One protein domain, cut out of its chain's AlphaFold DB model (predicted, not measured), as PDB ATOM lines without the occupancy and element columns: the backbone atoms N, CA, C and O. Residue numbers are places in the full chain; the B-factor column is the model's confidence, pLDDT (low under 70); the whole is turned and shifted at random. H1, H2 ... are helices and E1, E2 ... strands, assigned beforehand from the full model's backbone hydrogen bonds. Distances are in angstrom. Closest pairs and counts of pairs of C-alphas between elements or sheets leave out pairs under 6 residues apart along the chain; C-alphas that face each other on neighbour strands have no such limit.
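What this domain is: This is residues 77 to 208 of the 208 residues of an uncharacterized protein of Streptomyces curacoi (UniProt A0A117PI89). One strongly twisted sheet of six strands forms the body, and three helices, H1, H2 and H5, cover one of its faces, each running along the strands beneath it. The short helix H3 packs on the opposite face, and the equally short H4, which follows it, lies off the sheet. The printed part has 132 residues, with five named helices and six named strands in the order E1 H1 H2 E2 E3 E4 E5 H3 H4 E6 H5; the class is mixed, helices and strands. The sheet's order is E1 E2 E3 E4 E5 E6, antiparallel throughout. The whole is compact, with a radius of gyration of the C-alphas of 13.9 A, and rounded, spanning 40 by 33 by 31 A.

Where its parts are: The sheet begins with E1, residues 78 to 82, whose C-alpha 78 is at (36.029, -25.811, -23.809). E2 is residues 125 to 129, and E3, the longest strand, is residues 136 to 142, 18.4 A from first to last C-alpha. E4 is residues 145 to 150, 16.8 A long, E5 is residues 156 to 161, 16.2 A long, and E6 is residues 183 to 187. H1 is residues 88 to 98, 15.6 A long, and H2 is residues 108 to 120, 18.1 A long, with C-alpha 108 at (49.143, -10.360, -31.120). H3 is residues 164 to 169 and H4 is residues 172 to 177, each 8.5 A long. H5, the longest helix, is residues 192 to 206, 21.2 A long, ending with C-alpha 206 at (46.645, -26.406, -0.946).

How they stand to each other: E1 and E6 are the edge strands. N 81 and O 126 of E1 and E2 are within hydrogen-bond range at 2.8 A. E2 E3 E4 E5 form a meander, each strand the antiparallel neighbour of the one before, built of the hairpins E2 and E3, E3 and E4, and E4 and E5. Within hydrogen-bond range are N 127 and O 138 at 2.8 A, N 139 and O 147 at 2.8 A, and N 148 and O 158 at 2.8 A. E5 and E6 are antiparallel neighbours, and their N 157 and O 186 are within hydrogen-bond range at 2.8 A. From edge to edge the strands' lines turn by 103 degrees. H1, H2 and H5 are on the same face, making two layers, helices on one face of a sheet. H5 lies over E4 and E5 at a height over the sheet of 9.0 A, at 1 degrees to E5 on the local plane; its closest C-alphas to E6 are those of Trp 192 and Ile 186, 6.4 A apart. H2 lies over E3 and E4 at a height over the sheet of 10.2 A, and the closest C-alphas of H2 and E3, Leu 118 and Ala 139, are 6.6 A apart. H1 lies over E2 at a height over the sheet of 9.6 A. H1 and H2 touch, their closest C-alphas, Ile 92 and Glu 112, 6.6 A apart, at a steep tilt of 49 degrees, opposite ways. H2 and H5 are close but not clearly touching, with the C-alphas of Ala 117 and Glu 193 closest at 6.9 A. H3 is on the opposite face; its closest C-alpha pair with E4 is Trp 164 and Val 146, 6.6 A. H4 is not on the sheet and is close to H3 but not clearly touching, with C-alphas 167 and 175 closest at 7.5 A. In H1, H2, H3, H4 and H5 every O i to N i+4 pair is within hydrogen-bond range.

The domain as a whole: The C-alphas farthest apart, Asp 104 and Thr 208, are 44.1 A apart. The printed part has no cut and ends at the chain's last residue. No link is long; H1 to H2 and E2 to E3 are short, and the others are tight. The mean pLDDT of the printed part is 86.3; residues 84 to 85, 132, 153 to 154, 178 to 180 and 206 to 208 are under 70.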
ATOM      1  N   ASP A  77      31.567 -23.903 -24.506       73.88
ATOM      2  CA  ASP A  77      32.306 -25.162 -24.415       73.88
ATOM      3  C   ASP A  77      33.823 -24.939 -24.516       73.88
ATOM      4  O   ASP A  77      34.305 -23.946 -25.083       73.88
ATOM      5  N   TRP A  78      34.577 -25.856 -23.916       83.06
ATOM      6  CA  TRP A  78      36.029 -25.811 -23.809       83.06
ATOM      7  C   TRP A  78      36.628 -27.033 -24.489       83.06
ATOM      8  O   TRP A  78      36.404 -28.168 -24.080       83.06
ATOM      9  N   GLU A  79      37.472 -26.809 -25.489       84.62
ATOM     10  CA  GLU A  79      38.299 -27.885 -26.020       84.62
ATOM     11  C   GLU A  79      39.686 -27.852 -25.369       84.62
ATOM     12  O   GLU A  79      40.271 -26.789 -25.127       84.62
ATOM     13  N   PHE A  80      40.231 -29.041 -25.120       86.44
ATOM     14  CA  PHE A  80      41.528 -29.215 -24.483       86.44
ATOM     15  C   PHE A  80      42.640 -29.397 -25.513       86.44
ATOM     16  O   PHE A  80      42.575 -30.244 -26.404       86.44
ATOM     17  N   LEU A  81      43.718 -28.646 -25.325       85.69
ATOM     18  CA  LEU A  81      44.980 -28.803 -26.024       85.69
ATOM     19  C   LEU A  81      46.026 -29.360 -25.046       85.69
ATOM     20  O   LEU A  81      46.481 -28.634 -24.156       85.69
ATOM     21  N   PRO A  82      46.449 -30.626 -25.205       79.94
ATOM     22  CA  PRO A  82      47.543 -31.172 -24.417       79.94
ATOM     23  C   PRO A  82      48.820 -30.373 -24.684       79.94
ATOM     24  O   PRO A  82      49.210 -30.199 -25.843       79.94
ATOM     25  N   VAL A  83      49.482 -29.909 -23.621       79.12
ATOM     26  CA  VAL A  83      50.798 -29.264 -23.745       79.12
ATOM     27  C   VAL A  83      51.871 -30.340 -23.897       79.12
ATOM     28  O   VAL A  83      52.632 -30.310 -24.860       79.12
ATOM     29  N   GLY A  84      51.865 -31.357 -23.025       69.94
ATOM     30  CA  GLY A  84      52.757 -32.518 -23.121       69.94
ATOM     31  C   GLY A  84      54.230 -32.126 -23.289       69.94
ATOM     32  O   GLY A  84      54.728 -31.253 -22.585       69.94
ATOM     33  N   THR A  85      54.917 -32.763 -24.241       68.19
ATOM     34  CA  THR A  85      56.305 -32.458 -24.643       68.19
ATOM     35  C   THR A  85      56.393 -31.487 -25.825       68.19
ATOM     36  O   THR A  85      57.425 -31.422 -26.488       68.19
ATOM     37  N   ARG A  86      55.307 -30.780 -26.164       78.00
ATOM     38  CA  ARG A  86      55.305 -29.853 -27.302       78.00
ATOM     39  C   ARG A  86      56.140 -28.622 -26.973       78.00
ATOM     40  O   ARG A  86      56.061 -28.091 -25.869       78.00
ATOM     41  N   GLU A  87      56.860 -28.131 -27.974       84.69
ATOM     42  CA  GLU A  87      57.543 -26.842 -27.896       84.69
ATOM     43  C   GLU A  87      56.534 -25.709 -27.661       84.69
ATOM     44  O   GLU A  87      55.453 -25.684 -28.265       84.69
ATOM     45  N   THR A  88      56.899 -24.758 -26.799       86.50
ATOM     46  CA  THR A  88      56.072 -23.601 -26.417       86.50
ATOM     47  C   THR A  88      55.553 -22.846 -27.643       86.50
ATOM     48  O   THR A  88      54.350 -22.591 -27.744       86.50
ATOM     49  N   ASP A  89      56.418 -22.600 -28.626       88.75
ATOM     50  CA  ASP A  89      56.081 -21.880 -29.859       88.75
ATOM     51  C   ASP A  89      54.982 -22.580 -30.669       88.75
ATOM     52  O   ASP A  89      54.100 -21.935 -31.239       88.75
ATOM     53  N   ALA A  90      54.980 -23.917 -30.691       89.50
ATOM     54  CA  ALA A  90      53.969 -24.687 -31.408       89.50
ATOM     55  C   ALA A  90      52.591 -24.577 -30.738       89.50
ATOM     56  O   ALA A  90      51.567 -24.541 -31.425       89.50
ATOM     57  N   VAL A  91      52.552 -24.514 -29.403       90.62
ATOM     58  CA  VAL A  91      51.314 -24.310 -28.638       90.62
ATOM     59  C   VAL A  91      50.783 -22.891 -28.855       90.62
ATOM     60  O   VAL A  91      49.602 -22.722 -29.158       90.62
ATOM     61  N   ILE A  92      51.651 -21.879 -28.788       92.12
ATOM     62  CA  ILE A  92      51.283 -20.475 -29.034       92.12
ATOM     63  C   ILE A  92      50.777 -20.282 -30.466       92.12
ATOM     64  O   ILE A  92      49.739 -19.650 -30.678       92.12
ATOM     65  N   SER A  93      51.454 -20.862 -31.460       91.38
ATOM     66  CA  SER A  93      51.027 -20.772 -32.859       91.38
ATOM     67  C   SER A  93      49.639 -21.382 -33.079       91.38
ATOM     68  O   SER A  93      48.845 -20.842 -33.848       91.38
ATOM     69  N   GLU A  94      49.325 -22.495 -32.417       91.00
ATOM     70  CA  GLU A  94      48.005 -23.123 -32.522       91.00
ATOM     71  C   GLU A  94      46.924 -22.284 -31.823       91.00
ATOM     72  O   GLU A  94      45.854 -22.052 -32.393       91.00
ATOM     73  N   LEU A  95      47.202 -21.769 -30.624       90.38
ATOM     74  CA  LEU A  95      46.258 -20.931 -29.879       90.38
ATOM     75  C   LEU A  95      45.972 -19.612 -30.605       90.38
ATOM     76  O   LEU A  95      44.811 -19.242 -30.769       90.38
ATOM     77  N   THR A  96      46.998 -18.928 -31.113       90.38
ATOM     78  CA  THR A  96      46.822 -17.686 -31.888       90.38
ATOM     79  C   THR A  96      46.018 -17.920 -33.168       90.38
ATOM     80  O   THR A  96      45.155 -17.103 -33.509       90.38
ATOM     81  N   ARG A  97      46.208 -19.069 -33.834       89.44
ATOM     82  CA  ARG A  97      45.386 -19.493 -34.977       89.44
ATOM     83  C   ARG A  97      43.919 -19.678 -34.580       89.44
ATOM     84  O   ARG A  97      43.040 -19.154 -35.264       89.44
ATOM     85  N   ARG A  98      43.635 -20.380 -33.478       87.31
ATOM     86  CA  ARG A  98      42.257 -20.602 -32.991       87.31
ATOM     87  C   ARG A  98      41.567 -19.318 -32.539       87.31
ATOM     88  O   ARG A  98      40.387 -19.128 -32.819       87.31
ATOM     89  N   LEU A  99      42.322 -18.394 -31.952       86.25
ATOM     90  CA  LEU A  99      41.858 -17.056 -31.583       86.25
ATOM     91  C   LEU A  99      41.604 -16.131 -32.786       86.25
ATOM     92  O   LEU A  99      41.080 -15.027 -32.608       86.25
ATOM     93  N   ARG A 100      41.940 -16.579 -34.007       87.19
ATOM     94  CA  ARG A 100      41.868 -15.806 -35.257       87.19
ATOM     95  C   ARG A 100      42.711 -14.526 -35.205       87.19
ATOM     96  O   ARG A 100      42.327 -13.505 -35.769       87.19
ATOM     97  N   LEU A 101      43.858 -14.583 -34.527       85.81
ATOM     98  CA  LEU A 101      44.821 -13.485 -34.485       85.81
ATOM     99  C   LEU A 101      45.702 -13.546 -35.735       85.81
ATOM    100  O   LEU A 101      46.545 -14.437 -35.886       85.81
ATOM    101  N   SER A 102      45.486 -12.599 -36.648       86.69
ATOM    102  CA  SER A 102      46.327 -12.443 -37.839       86.69
ATOM    103  C   SER A 102      47.755 -12.026 -37.455       86.69
ATOM    104  O   SER A 102      48.023 -11.682 -36.303       86.69
ATOM    105  N   ARG A 103      48.708 -12.099 -38.392       84.56
ATOM    106  CA  ARG A 103      50.096 -11.670 -38.126       84.56
ATOM    107  C   ARG A 103      50.193 -10.172 -37.840       84.56
ATOM    108  O   ARG A 103      50.971  -9.791 -36.978       84.56
ATOM    109  N   ASP A 104      49.350  -9.379 -38.491       87.94
ATOM    110  CA  ASP A 104      49.348  -7.917 -38.391       87.94
ATOM    111  C   ASP A 104      48.395  -7.396 -37.298       87.94
ATOM    112  O   ASP A 104      48.153  -6.195 -37.195       87.94
ATOM    113  N   ASP A 105      47.813  -8.288 -36.484       85.88
ATOM    114  CA  ASP A 105      46.929  -7.884 -35.394       85.88
ATOM    115  C   ASP A 105      47.749  -7.183 -34.294       85.88
ATOM    116  O   ASP A 105      48.612  -7.822 -33.684       85.88
ATOM    117  N   PRO A 106      47.474  -5.907 -33.965       86.38
ATOM    118  CA  PRO A 106      48.258  -5.152 -32.984       86.38
ATOM    119  C   PRO A 106      48.178  -5.737 -31.567       86.38
ATOM    120  O   PRO A 106      48.972  -5.383 -30.700       86.38
ATOM    121  N   ARG A 107      47.220  -6.633 -31.299       85.44
ATOM    122  CA  ARG A 107      47.078  -7.314 -30.005       85.44
ATOM    123  C   ARG A 107      47.963  -8.550 -29.897       85.44
ATOM    124  O   ARG A 107      48.136  -9.053 -28.788       85.44
ATOM    125  N   ARG A 108      48.475  -9.061 -31.023       89.31
ATOM    126  CA  ARG A 108      49.143 -10.360 -31.120       89.31
ATOM    127  C   ARG A 108      50.303 -10.479 -30.142       89.31
ATOM    128  O   ARG A 108      50.275 -11.381 -29.317       89.31
ATOM    129  N   GLU A 109      51.243  -9.540 -30.183       90.12
ATOM    130  CA  GLU A 109      52.433  -9.532 -29.320       90.12
ATOM    131  C   GLU A 109      52.046  -9.580 -27.834       90.12
ATOM    132  O   GLU A 109      52.544 -10.399 -27.065       90.12
ATOM    133  N   GLY A 110      51.068  -8.760 -27.437       90.19
ATOM    134  CA  GLY A 110      50.572  -8.747 -26.065       90.19
ATOM    135  C   GLY A 110      49.894 -10.057 -25.657       90.19
ATOM    136  O   GLY A 110      50.008 -10.452 -24.499       90.19
ATOM    137  N   VAL A 111      49.170 -10.720 -26.561       91.19
ATOM    138  CA  VAL A 111      48.556 -12.031 -26.291       91.19
ATOM    139  C   VAL A 111      49.625 -13.116 -26.206       91.19
ATOM    140  O   VAL A 111      49.590 -13.904 -25.266       91.19
ATOM    141  N   GLU A 112      50.582 -13.146 -27.134       92.88
ATOM    142  CA  GLU A 112      51.679 -14.120 -27.156       92.88
ATOM    143  C   GLU A 112      52.497 -14.048 -25.858       92.88
ATOM    144  O   GLU A 112      52.612 -15.062 -25.175       92.88
ATOM    145  N   ALA A 113      52.896 -12.851 -25.410       91.94
ATOM    146  CA  ALA A 113      53.601 -12.667 -24.138       91.94
ATOM    147  C   ALA A 113      52.810 -13.190 -22.919       91.94
ATOM    148  O   ALA A 113      53.370 -13.752 -21.975       91.94
ATOM    149  N   ARG A 114      51.479 -13.041 -22.923       93.12
ATOM    150  CA  ARG A 114      50.625 -13.573 -21.848       93.12
ATOM    151  C   ARG A 114      50.502 -15.093 -21.904       93.12
ATOM    152  O   ARG A 114      50.492 -15.736 -20.855       93.12
ATOM    153  N   LEU A 115      50.435 -15.673 -23.103       93.50
ATOM    154  CA  LEU A 115      50.452 -17.123 -23.292       93.50
ATOM    155  C   LEU A 115      51.798 -17.724 -22.870       93.50
ATOM    156  O   LEU A 115      51.811 -18.751 -22.195       93.50
ATOM    157  N   GLU A 116      52.915 -17.068 -23.188       94.31
ATOM    158  CA  GLU A 116      54.251 -17.452 -22.719       94.31
ATOM    159  C   GLU A 116      54.319 -17.477 -21.192       94.31
ATOM    160  O   GLU A 116      54.771 -18.464 -20.607       94.31
ATOM    161  N   ALA A 117      53.802 -16.439 -20.528       94.12
ATOM    162  CA  ALA A 117      53.758 -16.381 -19.071       94.12
ATOM    163  C   ALA A 117      52.934 -17.529 -18.456       94.12
ATOM    164  O   ALA A 117      53.337 -18.088 -17.434       94.12
ATOM    165  N   LEU A 118      51.809 -17.912 -19.076       94.75
ATOM    166  CA  LEU A 118      51.007 -19.064 -18.643       94.75
ATOM    167  C   LEU A 118      51.766 -20.382 -18.837       94.75
ATOM    168  O   LEU A 118      51.835 -21.195 -17.915       94.75
ATOM    169  N   LEU A 119      52.374 -20.584 -20.007       94.19
ATOM    170  CA  LEU A 119      53.111 -21.805 -20.341       94.19
ATOM    171  C   LEU A 119      54.373 -21.977 -19.487       94.19
ATOM    172  O   LEU A 119      54.691 -23.098 -19.084       94.19
ATOM    173  N   ALA A 120      55.041 -20.883 -19.117       93.94
ATOM    174  CA  ALA A 120      56.195 -20.896 -18.219       93.94
ATOM    175  C   ALA A 120      55.873 -21.473 -16.825       93.94
ATOM    176  O   ALA A 120      56.767 -21.979 -16.143       93.94
ATOM    177  N   LEU A 121      54.603 -21.444 -16.404       94.12
ATOM    178  CA  LEU A 121      54.134 -22.044 -15.150       94.12
ATOM    179  C   LEU A 121      53.840 -23.552 -15.261       94.12
ATOM    180  O   LEU A 121      53.459 -24.174 -14.265       94.12
ATOM    181  N   ARG A 122      54.051 -24.151 -16.442       92.69
ATOM    182  CA  ARG A 122      53.867 -25.583 -16.735       92.69
ATOM    183  C   ARG A 122      52.458 -26.088 -16.378       92.69
ATOM    184  O   ARG A 122      52.306 -26.860 -15.420       92.69
ATOM    185  N   PRO A 123      51.428 -25.629 -17.110       94.06
ATOM    186  CA  PRO A 123      50.098 -26.214 -17.020       94.06
ATOM    187  C   PRO A 123      50.106 -27.651 -17.563       94.06
ATOM    188  O   PRO A 123      50.931 -28.003 -18.406       94.06
ATOM    189  N   GLU A 124      49.173 -28.478 -17.099       92.12
ATOM    190  CA  GLU A 124      48.967 -29.840 -17.612       92.12
ATOM    191  C   GLU A 124      48.408 -29.808 -19.039       92.12
ATOM    192  O   GLU A 124      48.805 -30.584 -19.914       92.12
ATOM    193  N   ARG A 125      47.478 -28.878 -19.277       92.12
ATOM    194  CA  ARG A 125      46.812 -28.665 -20.561       92.12
ATOM    195  C   ARG A 125      46.367 -27.217 -20.715       92.12
ATOM    196  O   ARG A 125      46.108 -26.524 -19.733       92.12
ATOM    197  N   MET A 126      46.273 -26.776 -21.961       93.62
ATOM    198  CA  MET A 126      45.619 -25.521 -22.314       93.62
ATOM    199  C   MET A 126      44.169 -25.814 -22.687       93.62
ATOM    200  O   MET A 126      43.857 -26.889 -23.195       93.62
ATOM    201  N   LEU A 127      43.294 -24.849 -22.459       91.19
ATOM    202  CA  LEU A 127      41.928 -24.838 -22.952       91.19
ATOM    203  C   LEU A 127      41.776 -23.654 -23.894       91.19
ATOM    204  O   LEU A 127      42.434 -22.628 -23.738       91.19
ATOM    205  N   TYR A 128      40.869 -23.750 -24.843       88.19
ATOM    206  CA  TYR A 128      40.378 -22.578 -25.555       88.19
ATOM    207  C   TYR A 128      38.880 -22.719 -25.708       88.19
ATOM    208  O   TYR A 128      38.349 -23.819 -25.864       88.19
ATOM    209  N   GLY A 129      38.205 -21.582 -25.635       83.12
ATOM    210  CA  GLY A 129      36.772 -21.575 -25.806       83.12
ATOM    211  C   GLY A 129      36.409 -21.846 -27.257       83.12
ATOM    212  O   GLY A 129      37.016 -21.296 -28.182       83.12
ATOM    213  N   THR A 130      35.400 -22.674 -27.463       77.56
ATOM    214  CA  THR A 130      34.722 -22.808 -28.752       77.56
ATOM    215  C   THR A 130      33.519 -21.868 -28.782       77.56
ATOM    216  O   THR A 130      33.187 -21.253 -27.768       77.56
ATOM    217  N   SER A 131      32.894 -21.694 -29.953       75.94
ATOM    218  CA  SER A 131      31.579 -21.034 -30.037       75.94
ATOM    219  C   SER A 131      31.490 -19.699 -29.257       75.94
ATOM    220  O   SER A 131      32.228 -18.756 -29.576       75.94
ATOM    221  N   GLY A 132      30.663 -19.615 -28.206       67.31
ATOM    222  CA  GLY A 132      30.471 -18.412 -27.387       67.31
ATOM    223  C   GLY A 132      31.711 -17.948 -26.598       67.31
ATOM    224  O   GLY A 132      31.751 -16.803 -26.133       67.31
ATOM    225  N   PHE A 133      32.765 -18.772 -26.509       72.56
ATOM    226  CA  PHE A 133      34.025 -18.491 -25.811       72.56
ATOM    227  C   PHE A 133      35.279 -18.386 -26.680       72.56
ATOM    228  O   PHE A 133      36.374 -18.282 -26.134       72.56
ATOM    229  N   GLN A 134      35.163 -18.238 -28.002       77.38
ATOM    230  CA  GLN A 134      36.309 -18.089 -28.932       77.38
ATOM    231  C   GLN A 134      37.331 -16.974 -28.614       77.38
ATOM    232  O   GLN A 134      38.342 -16.834 -29.300       77.38
ATOM    233  N   ARG A 135      37.055 -16.121 -27.625       81.31
ATOM    234  CA  ARG A 135      37.946 -15.057 -27.148       81.31
ATOM    235  C   ARG A 135      38.787 -15.447 -25.931       81.31
ATOM    236  O   ARG A 135      39.664 -14.671 -25.569       81.31
ATOM    237  N   TYR A 136      38.518 -16.587 -25.301       87.75
ATOM    238  CA  TYR A 136      39.182 -17.015 -24.075       87.75
ATOM    239  C   TYR A 136      40.139 -18.178 -24.312       87.75
ATOM    240  O   TYR A 136      39.847 -19.107 -25.068       87.75
ATOM    241  N   VAL A 137      41.259 -18.130 -23.600       91.94
ATOM    242  CA  VAL A 137      42.207 -19.233 -23.446       91.94
ATOM    243  C   VAL A 137      42.318 -19.551 -21.962       91.94
ATOM    244  O   VAL A 137      42.421 -18.642 -21.143       91.94
ATOM    245  N   GLY A 138      42.288 -20.834 -21.626       93.00
ATOM    246  CA  GLY A 138      42.515 -21.356 -20.287       93.00
ATOM    247  C   GLY A 138      43.867 -22.065 -20.178       93.00
ATOM    248  O   GLY A 138      44.348 -22.654 -21.143       93.00
ATOM    249  N   ALA A 139      44.472 -22.046 -18.999       95.25
ATOM    250  CA  ALA A 139      45.615 -22.878 -18.637       95.25
ATOM    251  C   ALA A 139      45.272 -23.652 -17.363       95.25
ATOM    252  O   ALA A 139      45.013 -23.044 -16.323       95.25
ATOM    253  N   GLN A 140      45.246 -24.981 -17.446       94.88
ATOM    254  CA  GLN A 140      44.892 -25.841 -16.323       94.88
ATOM    255  C   GLN A 140      46.132 -26.322 -15.584       94.88
ATOM    256  O   GLN A 140      47.018 -26.936 -16.179       94.88
ATOM    257  N   PHE A 141      46.179 -26.060 -14.282       93.62
ATOM    258  CA  PHE A 141      47.313 -26.397 -13.419       93.62
ATOM    259  C   PHE A 141      47.028 -27.551 -12.455       93.62
ATOM    260  O   PHE A 141      47.992 -28.152 -11.971       93.62
ATOM    261  N   ALA A 142      45.744 -27.817 -12.193       91.69
ATOM    262  CA  ALA A 142      45.195 -28.944 -11.438       91.69
ATOM    263  C   ALA A 142      43.732 -29.196 -11.891       91.69
ATOM    264  O   ALA A 142      43.175 -28.347 -12.602       91.69
ATOM    265  N   PRO A 143      43.081 -30.318 -11.518       89.62
ATOM    266  CA  PRO A 143      41.694 -30.611 -11.905       89.62
ATOM    267  C   PRO A 143      40.706 -29.472 -11.617       89.62
ATOM    268  O   PRO A 143      39.848 -29.177 -12.447       89.62
ATOM    269  N   ASP A 144      40.905 -28.786 -10.499       91.62
ATOM    270  CA  ASP A 144      40.087 -27.713  -9.951       91.62
ATOM    271  C   ASP A 144      40.789 -26.347 -10.004       91.62
ATOM    272  O   ASP A 144      40.411 -25.451  -9.264       91.62
ATOM    273  N   LEU A 145      41.828 -26.161 -10.833       94.50
ATOM    274  CA  LEU A 145      42.573 -24.898 -10.929       94.50
ATOM    275  C   LEU A 145      42.850 -24.528 -12.385       94.50
ATOM    276  O   LEU A 145      43.750 -25.085 -13.029       94.50
ATOM    277  N   VAL A 146      42.120 -23.529 -12.883       95.69
ATOM    278  CA  VAL A 146      42.222 -23.047 -14.263       95.69
ATOM    279  C   VAL A 146      42.391 -21.535 -14.300       95.69
ATOM    280  O   VAL A 146      41.697 -20.778 -13.628       95.69
ATOM    281  N   VAL A 147      43.328 -21.080 -15.122       95.62
ATOM    282  CA  VAL A 147      43.595 -19.662 -15.342       95.62
ATOM    283  C   VAL A 147      43.067 -19.250 -16.706       95.62
ATOM    284  O   VAL A 147      43.568 -19.734 -17.715       95.62
ATOM    285  N   PHE A 148      42.102 -18.336 -16.744       93.44
ATOM    286  CA  PHE A 148      41.513 -17.807 -17.970       93.44
ATOM    287  C   PHE A 148      42.050 -16.427 -18.335       93.44
ATOM    288  O   PHE A 148      42.078 -15.504 -17.518       93.44
ATOM    289  N   GLU A 149      42.391 -16.276 -19.608       91.50
ATOM    290  CA  GLU A 149      42.807 -15.036 -20.253       91.50
ATOM    291  C   GLU A 149      41.863 -14.724 -21.420       91.50
ATOM    292  O   GLU A 149      41.543 -15.597 -22.227       91.50
ATOM    293  N   ASN A 150      41.428 -13.467 -21.537       88.81
ATOM    294  CA  ASN A 150      40.668 -13.007 -22.698       88.81
ATOM    295  C   ASN A 150      41.606 -12.348 -23.715       88.81
ATOM    296  O   ASN A 150      42.069 -11.224 -23.529       88.81
ATOM    297  N   ALA A 151      41.832 -13.023 -24.836       83.81
ATOM    298  CA  ALA A 151      42.746 -12.567 -25.873       83.81
ATOM    299  C   ALA A 151      42.191 -11.420 -26.739       83.81
ATOM    300  O   ALA A 151      42.955 -10.771 -27.453       83.81
ATOM    301  N   ARG A 152      40.874 -11.157 -26.714       75.75
ATOM    302  CA  ARG A 152      40.263 -10.087 -27.526       75.75
ATOM    303  C   ARG A 152      40.073  -8.783 -26.766       75.75
ATOM    304  O   ARG A 152      40.256  -7.727 -27.369       75.75
ATOM    305  N   TYR A 153      39.641  -8.856 -25.509       67.88
ATOM    306  CA  TYR A 153      39.247  -7.698 -24.713       67.88
ATOM    307  C   TYR A 153      39.410  -7.942 -23.214       67.88
ATOM    308  O   TYR A 153      39.015  -8.977 -22.688       67.88
ATOM    309  N   GLY A 154      39.866  -6.917 -22.501       67.25
ATOM    310  CA  GLY A 154      40.035  -6.953 -21.055       67.25
ATOM    311  C   GLY A 154      41.502  -6.863 -20.661       67.25
ATOM    312  O   GLY A 154      42.398  -7.242 -21.403       67.25
ATOM    313  N   ASN A 155      41.732  -6.307 -19.476       81.50
ATOM    314  CA  ASN A 155      43.068  -6.101 -18.926       81.50
ATOM    315  C   ASN A 155      43.261  -6.956 -17.668       81.50
ATOM    316  O   ASN A 155      43.744  -6.448 -16.658       81.50
ATOM    317  N   ALA A 156      42.763  -8.196 -17.661       89.06
ATOM    318  CA  ALA A 156      42.873  -9.077 -16.504       89.06
ATOM    319  C   ALA A 156      42.795 -10.565 -16.855       89.06
ATOM    320  O   ALA A 156      42.028 -10.953 -17.734       89.06
ATOM    321  N   ILE A 157      43.510 -11.354 -16.058       93.38
ATOM    322  CA  ILE A 157      43.417 -12.806 -15.945       93.38
ATOM    323  C   ILE A 157      42.502 -13.169 -14.776       93.38
ATOM    324  O   ILE A 157      42.451 -12.466 -13.763       93.38
ATOM    325  N   TYR A 158      41.810 -14.294 -14.910       93.69
ATOM    326  CA  TYR A 158      40.969 -14.882 -13.877       93.69
ATOM    327  C   TYR A 158      41.545 -16.237 -13.475       93.69
ATOM    328  O   TYR A 158      41.572 -17.161 -14.279       93.69
ATOM    329  N   VAL A 159      42.019 -16.354 -12.241       94.94
ATOM    330  CA  VAL A 159      42.436 -17.624 -11.639       94.94
ATOM    331  C   VAL A 159      41.205 -18.220 -10.971       94.94
ATOM    332  O   VAL A 159      40.804 -17.745  -9.915       94.94
ATOM    333  N   MET A 160      40.568 -19.197 -11.605       94.31
ATOM    334  CA  MET A 160      39.374 -19.877 -11.099       94.31
ATOM    335  C   MET A 160      39.766 -21.188 -10.425       94.31
ATOM    336  O   MET A 160      40.669 -21.886 -10.896       94.31
ATOM    337  N   PHE A 161      39.104 -21.492  -9.317       91.75
ATOM    338  CA  PHE A 161      39.319 -22.689  -8.524       91.75
ATOM    339  C   PHE A 161      37.995 -23.284  -8.035       91.75
ATOM    340  O   PHE A 161      36.975 -22.599  -8.088       91.75
ATOM    341  N   GLU A 162      38.020 -24.539  -7.579       86.12
ATOM    342  CA  GLU A 162      36.817 -25.327  -7.261       86.12
ATOM    343  C   GLU A 162      35.987 -25.563  -8.543       86.12
ATOM    344  O   GLU A 162      36.489 -26.164  -9.499       86.12
ATOM    345  N   ASP A 163      34.759 -25.043  -8.620       87.06
ATOM    346  CA  ASP A 163      33.829 -25.228  -9.746       87.06
ATOM    347  C   ASP A 163      34.136 -24.291 -10.927       87.06
ATOM    348  O   ASP A 163      33.301 -23.495 -11.377       87.06
ATOM    349  N   TRP A 164      35.365 -24.360 -11.448       89.88
ATOM    350  CA  TRP A 164      35.817 -23.481 -12.530       89.88
ATOM    351  C   TRP A 164      34.953 -23.604 -13.790       89.88
ATOM    352  O   TRP A 164      34.796 -22.612 -14.497       89.88
ATOM    353  N   GLU A 165      34.378 -24.776 -14.076       85.69
ATOM    354  CA  GLU A 165      33.522 -24.988 -15.250       85.69
ATOM    355  C   GLU A 165      32.294 -24.075 -15.196       85.69
ATOM    356  O   GLU A 165      32.028 -23.339 -16.148       85.69
ATOM    357  N   GLU A 166      31.620 -24.023 -14.048       83.44
ATOM    358  CA  GLU A 166      30.458 -23.162 -13.833       83.44
ATOM    359  C   GLU A 166      30.844 -21.691 -13.680       83.44
ATOM    360  O   GLU A 166      30.188 -20.807 -14.236       83.44
ATOM    361  N   LEU A 167      31.947 -21.394 -12.989       86.94
ATOM    362  CA  LEU A 167      32.445 -20.021 -12.875       86.94
ATOM    363  C   LEU A 167      32.844 -19.443 -14.236       86.94
ATOM    364  O   LEU A 167      32.577 -18.271 -14.504       86.94
ATOM    365  N   SER A 168      33.435 -20.259 -15.109       85.06
ATOM    366  CA  SER A 168      33.876 -19.835 -16.438       85.06
ATOM    367  C   SER A 168      32.711 -19.446 -17.345       85.06
ATOM    368  O   SER A 168      32.891 -18.586 -18.206       85.06
ATOM    369  N   LYS A 169      31.516 -20.014 -17.110       80.31
ATOM    370  CA  LYS A 169      30.274 -19.742 -17.850       80.31
ATOM    371  C   LYS A 169      29.617 -18.407 -17.490       80.31
ATOM    372  O   LYS A 169      28.822 -17.883 -18.268       80.31
ATOM    373  N   ARG A 170      29.944 -17.835 -16.328       80.62
ATOM    374  CA  ARG A 170      29.314 -16.602 -15.834       80.62
ATOM    375  C   ARG A 170      29.784 -15.372 -16.604       80.62
ATOM    376  O   ARG A 170      30.946 -15.258 -17.004       80.62
ATOM    377  N   SER A 171      28.891 -14.395 -16.759       76.94
ATOM    378  CA  SER A 171      29.285 -13.113 -17.333       76.94
ATOM    379  C   SER A 171      30.272 -12.393 -16.407       76.94
ATOM    380  O   SER A 171      30.336 -12.624 -15.198       76.94
ATOM    381  N   ARG A 172      31.043 -11.451 -16.963       78.19
ATOM    382  CA  ARG A 172      31.933 -10.605 -16.154       78.19
ATOM    383  C   ARG A 172      31.159  -9.846 -15.074       78.19
ATOM    384  O   ARG A 172      31.706  -9.642 -13.995       78.19
ATOM    385  N   VAL A 173      29.950  -9.375 -15.381       77.19
ATOM    386  CA  VAL A 173      29.131  -8.620 -14.424       77.19
ATOM    387  C   VAL A 173      28.734  -9.532 -13.271       77.19
ATOM    388  O   VAL A 173      28.958  -9.161 -12.125       77.19
ATOM    389  N   ASP A 174      28.293 -10.754 -13.565       77.25
ATOM    390  CA  ASP A 174      27.874 -11.722 -12.545       77.25
ATOM    391  C   ASP A 174      29.042 -12.176 -11.667       77.25
ATOM    392  O   ASP A 174      28.916 -12.247 -10.444       77.25
ATOM    393  N   LEU A 175      30.214 -12.416 -12.268       82.31
ATOM    394  CA  LEU A 175      31.436 -12.733 -11.521       82.31
ATOM    395  C   LEU A 175      31.808 -11.615 -10.540       82.31
ATOM    396  O   LEU A 175      32.220 -11.893  -9.418       82.31
ATOM    397  N   LEU A 176      31.674 -10.355 -10.959       81.69
ATOM    398  CA  LEU A 176      32.023  -9.196 -10.133       81.69
ATOM    399  C   LEU A 176      30.930  -8.814  -9.124       81.69
ATOM    400  O   LEU A 176      31.254  -8.196  -8.114       81.69
ATOM    401  N   ALA A 177      29.668  -9.151  -9.394       77.94
ATOM    402  CA  ALA A 177      28.540  -8.914  -8.498       77.94
ATOM    403  C   ALA A 177      28.430  -9.974  -7.386       77.94
ATOM    404  O   ALA A 177      27.855  -9.704  -6.333       77.94
ATOM    405  N   GLY A 178      28.973 -11.175  -7.611       69.75
ATOM    406  CA  GLY A 178      29.007 -12.252  -6.624       69.75
ATOM    407  C   GLY A 178      29.953 -11.995  -5.441       69.75
ATOM    408  O   GLY A 178      30.690 -11.016  -5.382       69.75
ATOM    409  N   SER A 179      29.985 -12.937  -4.494       60.34
ATOM    410  CA  SER A 179      30.780 -12.855  -3.255       60.34
ATOM    411  C   SER A 179      32.304 -12.987  -3.440       60.34
ATOM    412  O   SER A 179      33.026 -13.053  -2.447       60.34
ATOM    413  N   GLY A 180      32.806 -13.048  -4.679       63.22
ATOM    414  CA  GLY A 180      34.233 -13.236  -4.975       63.22
ATOM    415  C   GLY A 180      34.794 -14.599  -4.547       63.22
ATOM    416  O   GLY A 180      36.001 -14.731  -4.368       63.22
ATOM    417  N   ARG A 181      33.936 -15.606  -4.338       78.00
ATOM    418  CA  ARG A 181      34.349 -16.978  -4.007       78.00
ATOM    419  C   ARG A 181      34.703 -17.757  -5.276       78.00
ATOM    420  O   ARG A 181      34.099 -17.525  -6.321       78.00
ATOM    421  N   GLY A 182      35.684 -18.653  -5.178       86.75
ATOM    422  CA  GLY A 182      36.089 -19.543  -6.272       86.75
ATOM    423  C   GLY A 182      36.926 -18.898  -7.383       86.75
ATOM    424  O   GLY A 182      37.307 -19.576  -8.331       86.75
ATOM    425  N   PHE A 183      37.245 -17.598  -7.326       92.62
ATOM    426  CA  PHE A 183      38.178 -17.009  -8.290       92.62
ATOM    427  C   PHE A 183      38.966 -15.812  -7.749       92.62
ATOM    428  O   PHE A 183      38.561 -15.125  -6.817       92.62
ATOM    429  N   GLU A 184      40.099 -15.531  -8.386       92.81
ATOM    430  CA  GLU A 184      40.931 -14.355  -8.163       92.81
ATOM    431  C   GLU A 184      41.147 -13.618  -9.488       92.81
ATOM    432  O   GLU A 184      41.527 -14.210 -10.499       92.81
ATOM    433  N   ARG A 185      40.903 -12.304  -9.500       92.94
ATOM    434  CA  ARG A 185      41.081 -11.464 -10.690       92.94
ATOM    435  C   ARG A 185      42.388 -10.683 -10.612       92.94
ATOM    436  O   ARG A 185      42.514  -9.753  -9.817       92.94
ATOM    437  N   ILE A 186      43.301 -10.960 -11.533       94.12
ATOM    438  CA  ILE A 186      44.613 -10.318 -11.626       94.12
ATOM    439  C   ILE A 186      44.603  -9.354 -12.808       94.12
ATOM    440  O   ILE A 186      44.453  -9.760 -13.951       94.12
ATOM    441  N   THR A 187      44.744  -8.054 -12.549       93.00
ATOM    442  CA  THR A 187      44.781  -7.045 -13.623       93.00
ATOM    443  C   THR A 187      46.185  -6.973 -14.224       93.00
ATOM    444  O   THR A 187      47.150  -6.912 -13.469       93.00
ATOM    445  N   HIS A 188      46.294  -6.893 -15.554       90.25
ATOM    446  CA  HIS A 188      47.541  -6.711 -16.314       90.25
ATOM    447  C   HIS A 188      48.159  -5.336 -16.041       90.25
ATOM    448  O   HIS A 188      48.036  -4.383 -16.809       90.25
ATOM    449  N   ARG A 189      48.764  -5.207 -14.865       91.25
ATOM    450  CA  ARG A 189      49.576  -4.076 -14.411       91.25
ATOM    451  C   ARG A 189      50.969  -4.592 -14.094       91.25
ATOM    452  O   ARG A 189      51.176  -5.793 -13.957       91.25
ATOM    453  N   ARG A 190      51.937  -3.692 -13.934       92.00
ATOM    454  CA  ARG A 190      53.305  -4.075 -13.561       92.00
ATOM    455  C   ARG A 190      53.298  -5.041 -12.364       92.00
ATOM    456  O   ARG A 190      52.750  -4.711 -11.317       92.00
ATOM    457  N   GLY A 191      53.910  -6.215 -12.536       92.62
ATOM    458  CA  GLY A 191      53.984  -7.262 -11.510       92.62
ATOM    459  C   GLY A 191      52.870  -8.316 -11.544       92.62
ATOM    460  O   GLY A 191      52.888  -9.213 -10.701       92.62
ATOM    461  N   TRP A 192      51.940  -8.258 -12.504       95.00
ATOM    462  CA  TRP A 192      50.857  -9.242 -12.646       95.00
ATOM    463  C   TRP A 192      51.372 -10.686 -12.783       95.00
ATOM    464  O   TRP A 192      50.802 -11.589 -12.183       95.00
ATOM    465  N   GLU A 193      52.490 -10.909 -13.479       94.88
ATOM    466  CA  GLU A 193      53.116 -12.235 -13.639       94.88
ATOM    467  C   GLU A 193      53.538 -12.838 -12.295       94.88
ATOM    468  O   GLU A 193      53.387 -14.035 -12.052       94.88
ATOM    469  N   SER A 194      54.063 -12.003 -11.395       95.19
ATOM    470  CA  SER A 194      54.449 -12.424 -10.048       95.19
ATOM    471  C   SER A 194      53.228 -12.745  -9.192       95.19
ATOM    472  O   SER A 194      53.265 -13.722  -8.446       95.19
ATOM    473  N   GLN A 195      52.149 -11.967  -9.330       95.81
ATOM    474  CA  GLN A 195      50.869 -12.257  -8.676       95.81
ATOM    475  C   GLN A 195      50.287 -13.575  -9.186       95.81
ATOM    476  O   GLN A 195      49.941 -14.434  -8.383       95.81
ATOM    477  N   LEU A 196      50.284 -13.786 -10.503       95.94
ATOM    478  CA  LEU A 196      49.820 -15.021 -11.125       95.94
ATOM    479  C   LEU A 196      50.624 -16.228 -10.634       95.94
ATOM    480  O   LEU A 196      50.048 -17.220 -10.190       95.94
ATOM    481  N   ARG A 197      51.959 -16.137 -10.653       96.00
ATOM    482  CA  ARG A 197      52.840 -17.202 -10.153       96.00
ATOM    483  C   ARG A 197      52.552 -17.531  -8.690       96.00
ATOM    484  O   ARG A 197      52.558 -18.701  -8.320       96.00
ATOM    485  N   HIS A 198      52.322 -16.513  -7.863       95.19
ATOM    486  CA  HIS A 198      51.961 -16.704  -6.462       95.19
ATOM    487  C   HIS A 198      50.602 -17.402  -6.326       95.19
ATOM    488  O   HIS A 198      50.528 -18.437  -5.674       95.19
ATOM    489  N   ALA A 199      49.571 -16.893  -7.005       94.31
ATOM    490  CA  ALA A 199      48.209 -17.420  -6.972       94.31
ATOM    491  C   ALA A 199      48.132 -18.895  -7.400       94.31
ATOM    492  O   ALA A 199      47.450 -19.684  -6.745       94.31
ATOM    493  N   VAL A 200      48.856 -19.268  -8.461       94.69
ATOM    494  CA  VAL A 200      48.938 -20.654  -8.949       94.69
ATOM    495  C   VAL A 200      49.710 -21.539  -7.972       94.69
ATOM    496  O   VAL A 200      49.277 -22.651  -7.686       94.69
ATOM    497  N   ARG A 201      50.845 -21.069  -7.438       93.00
ATOM    498  CA  ARG A 201      51.678 -21.870  -6.526       93.00
ATOM    499  C   ARG A 201      50.974 -22.162  -5.205       93.00
ATOM    500  O   ARG A 201      51.059 -23.287  -4.735       93.00
ATOM    501  N   THR A 202      50.324 -21.164  -4.613       91.19
ATOM    502  CA  THR A 202      49.601 -21.336  -3.345       91.19
ATOM    503  C   THR A 202      48.516 -22.399  -3.509       91.19
ATOM    504  O   THR A 202      48.549 -23.408  -2.819       91.19
ATOM    505  N   ARG A 203      47.674 -22.275  -4.542       89.06
ATOM    506  CA  ARG A 203      46.563 -23.212  -4.777       89.06
ATOM    507  C   ARG A 203      46.999 -24.608  -5.219       89.06
ATOM    508  O   ARG A 203      46.366 -25.580  -4.838       89.06
ATOM    509  N   ARG A 204      48.100 -24.732  -5.970       85.19
ATOM    510  CA  ARG A 204      48.682 -26.052  -6.285       85.19
ATOM    511  C   ARG A 204      49.109 -26.816  -5.034       85.19
ATOM    512  O   ARG A 204      49.051 -28.038  -5.036       85.19
ATOM    513  N   ASN A 205      49.561 -26.103  -4.007       75.94
ATOM    514  CA  ASN A 205      50.039 -26.712  -2.772       75.94
ATOM    515  C   ASN A 205      48.908 -26.972  -1.766       75.94
ATOM    516  O   ASN A 205      49.054 -27.868  -0.948       75.94
ATOM    517  N   ASP A 206      47.804 -26.222  -1.832       64.19
ATOM    518  CA  ASP A 206      46.645 -26.406  -0.946       64.19
ATOM    519  C   ASP A 206      45.835 -27.684  -1.268       64.19
ATOM    520  O   ASP A 206      45.071 -28.156  -0.430       64.19
ATOM    521  N   GLY A 207      46.008 -28.258  -2.468       54.62
ATOM    522  CA  GLY A 207      45.360 -29.500  -2.916       54.62
ATOM    523  C   GLY A 207      46.155 -30.795  -2.675       54.62
ATOM    524  O   GLY A 207      45.806 -31.820  -3.260       54.62
ATOM    525  N   THR A 208      47.237 -30.757  -1.881       42.84
ATOM    526  CA  THR A 208      48.019 -31.941  -1.448       42.84
ATOM    527  C   THR A 208      47.905 -32.137   0.057       42.84
ATOM    528  O   THR A 208      47.742 -33.300   0.485       42.84
TER     529      THR A 208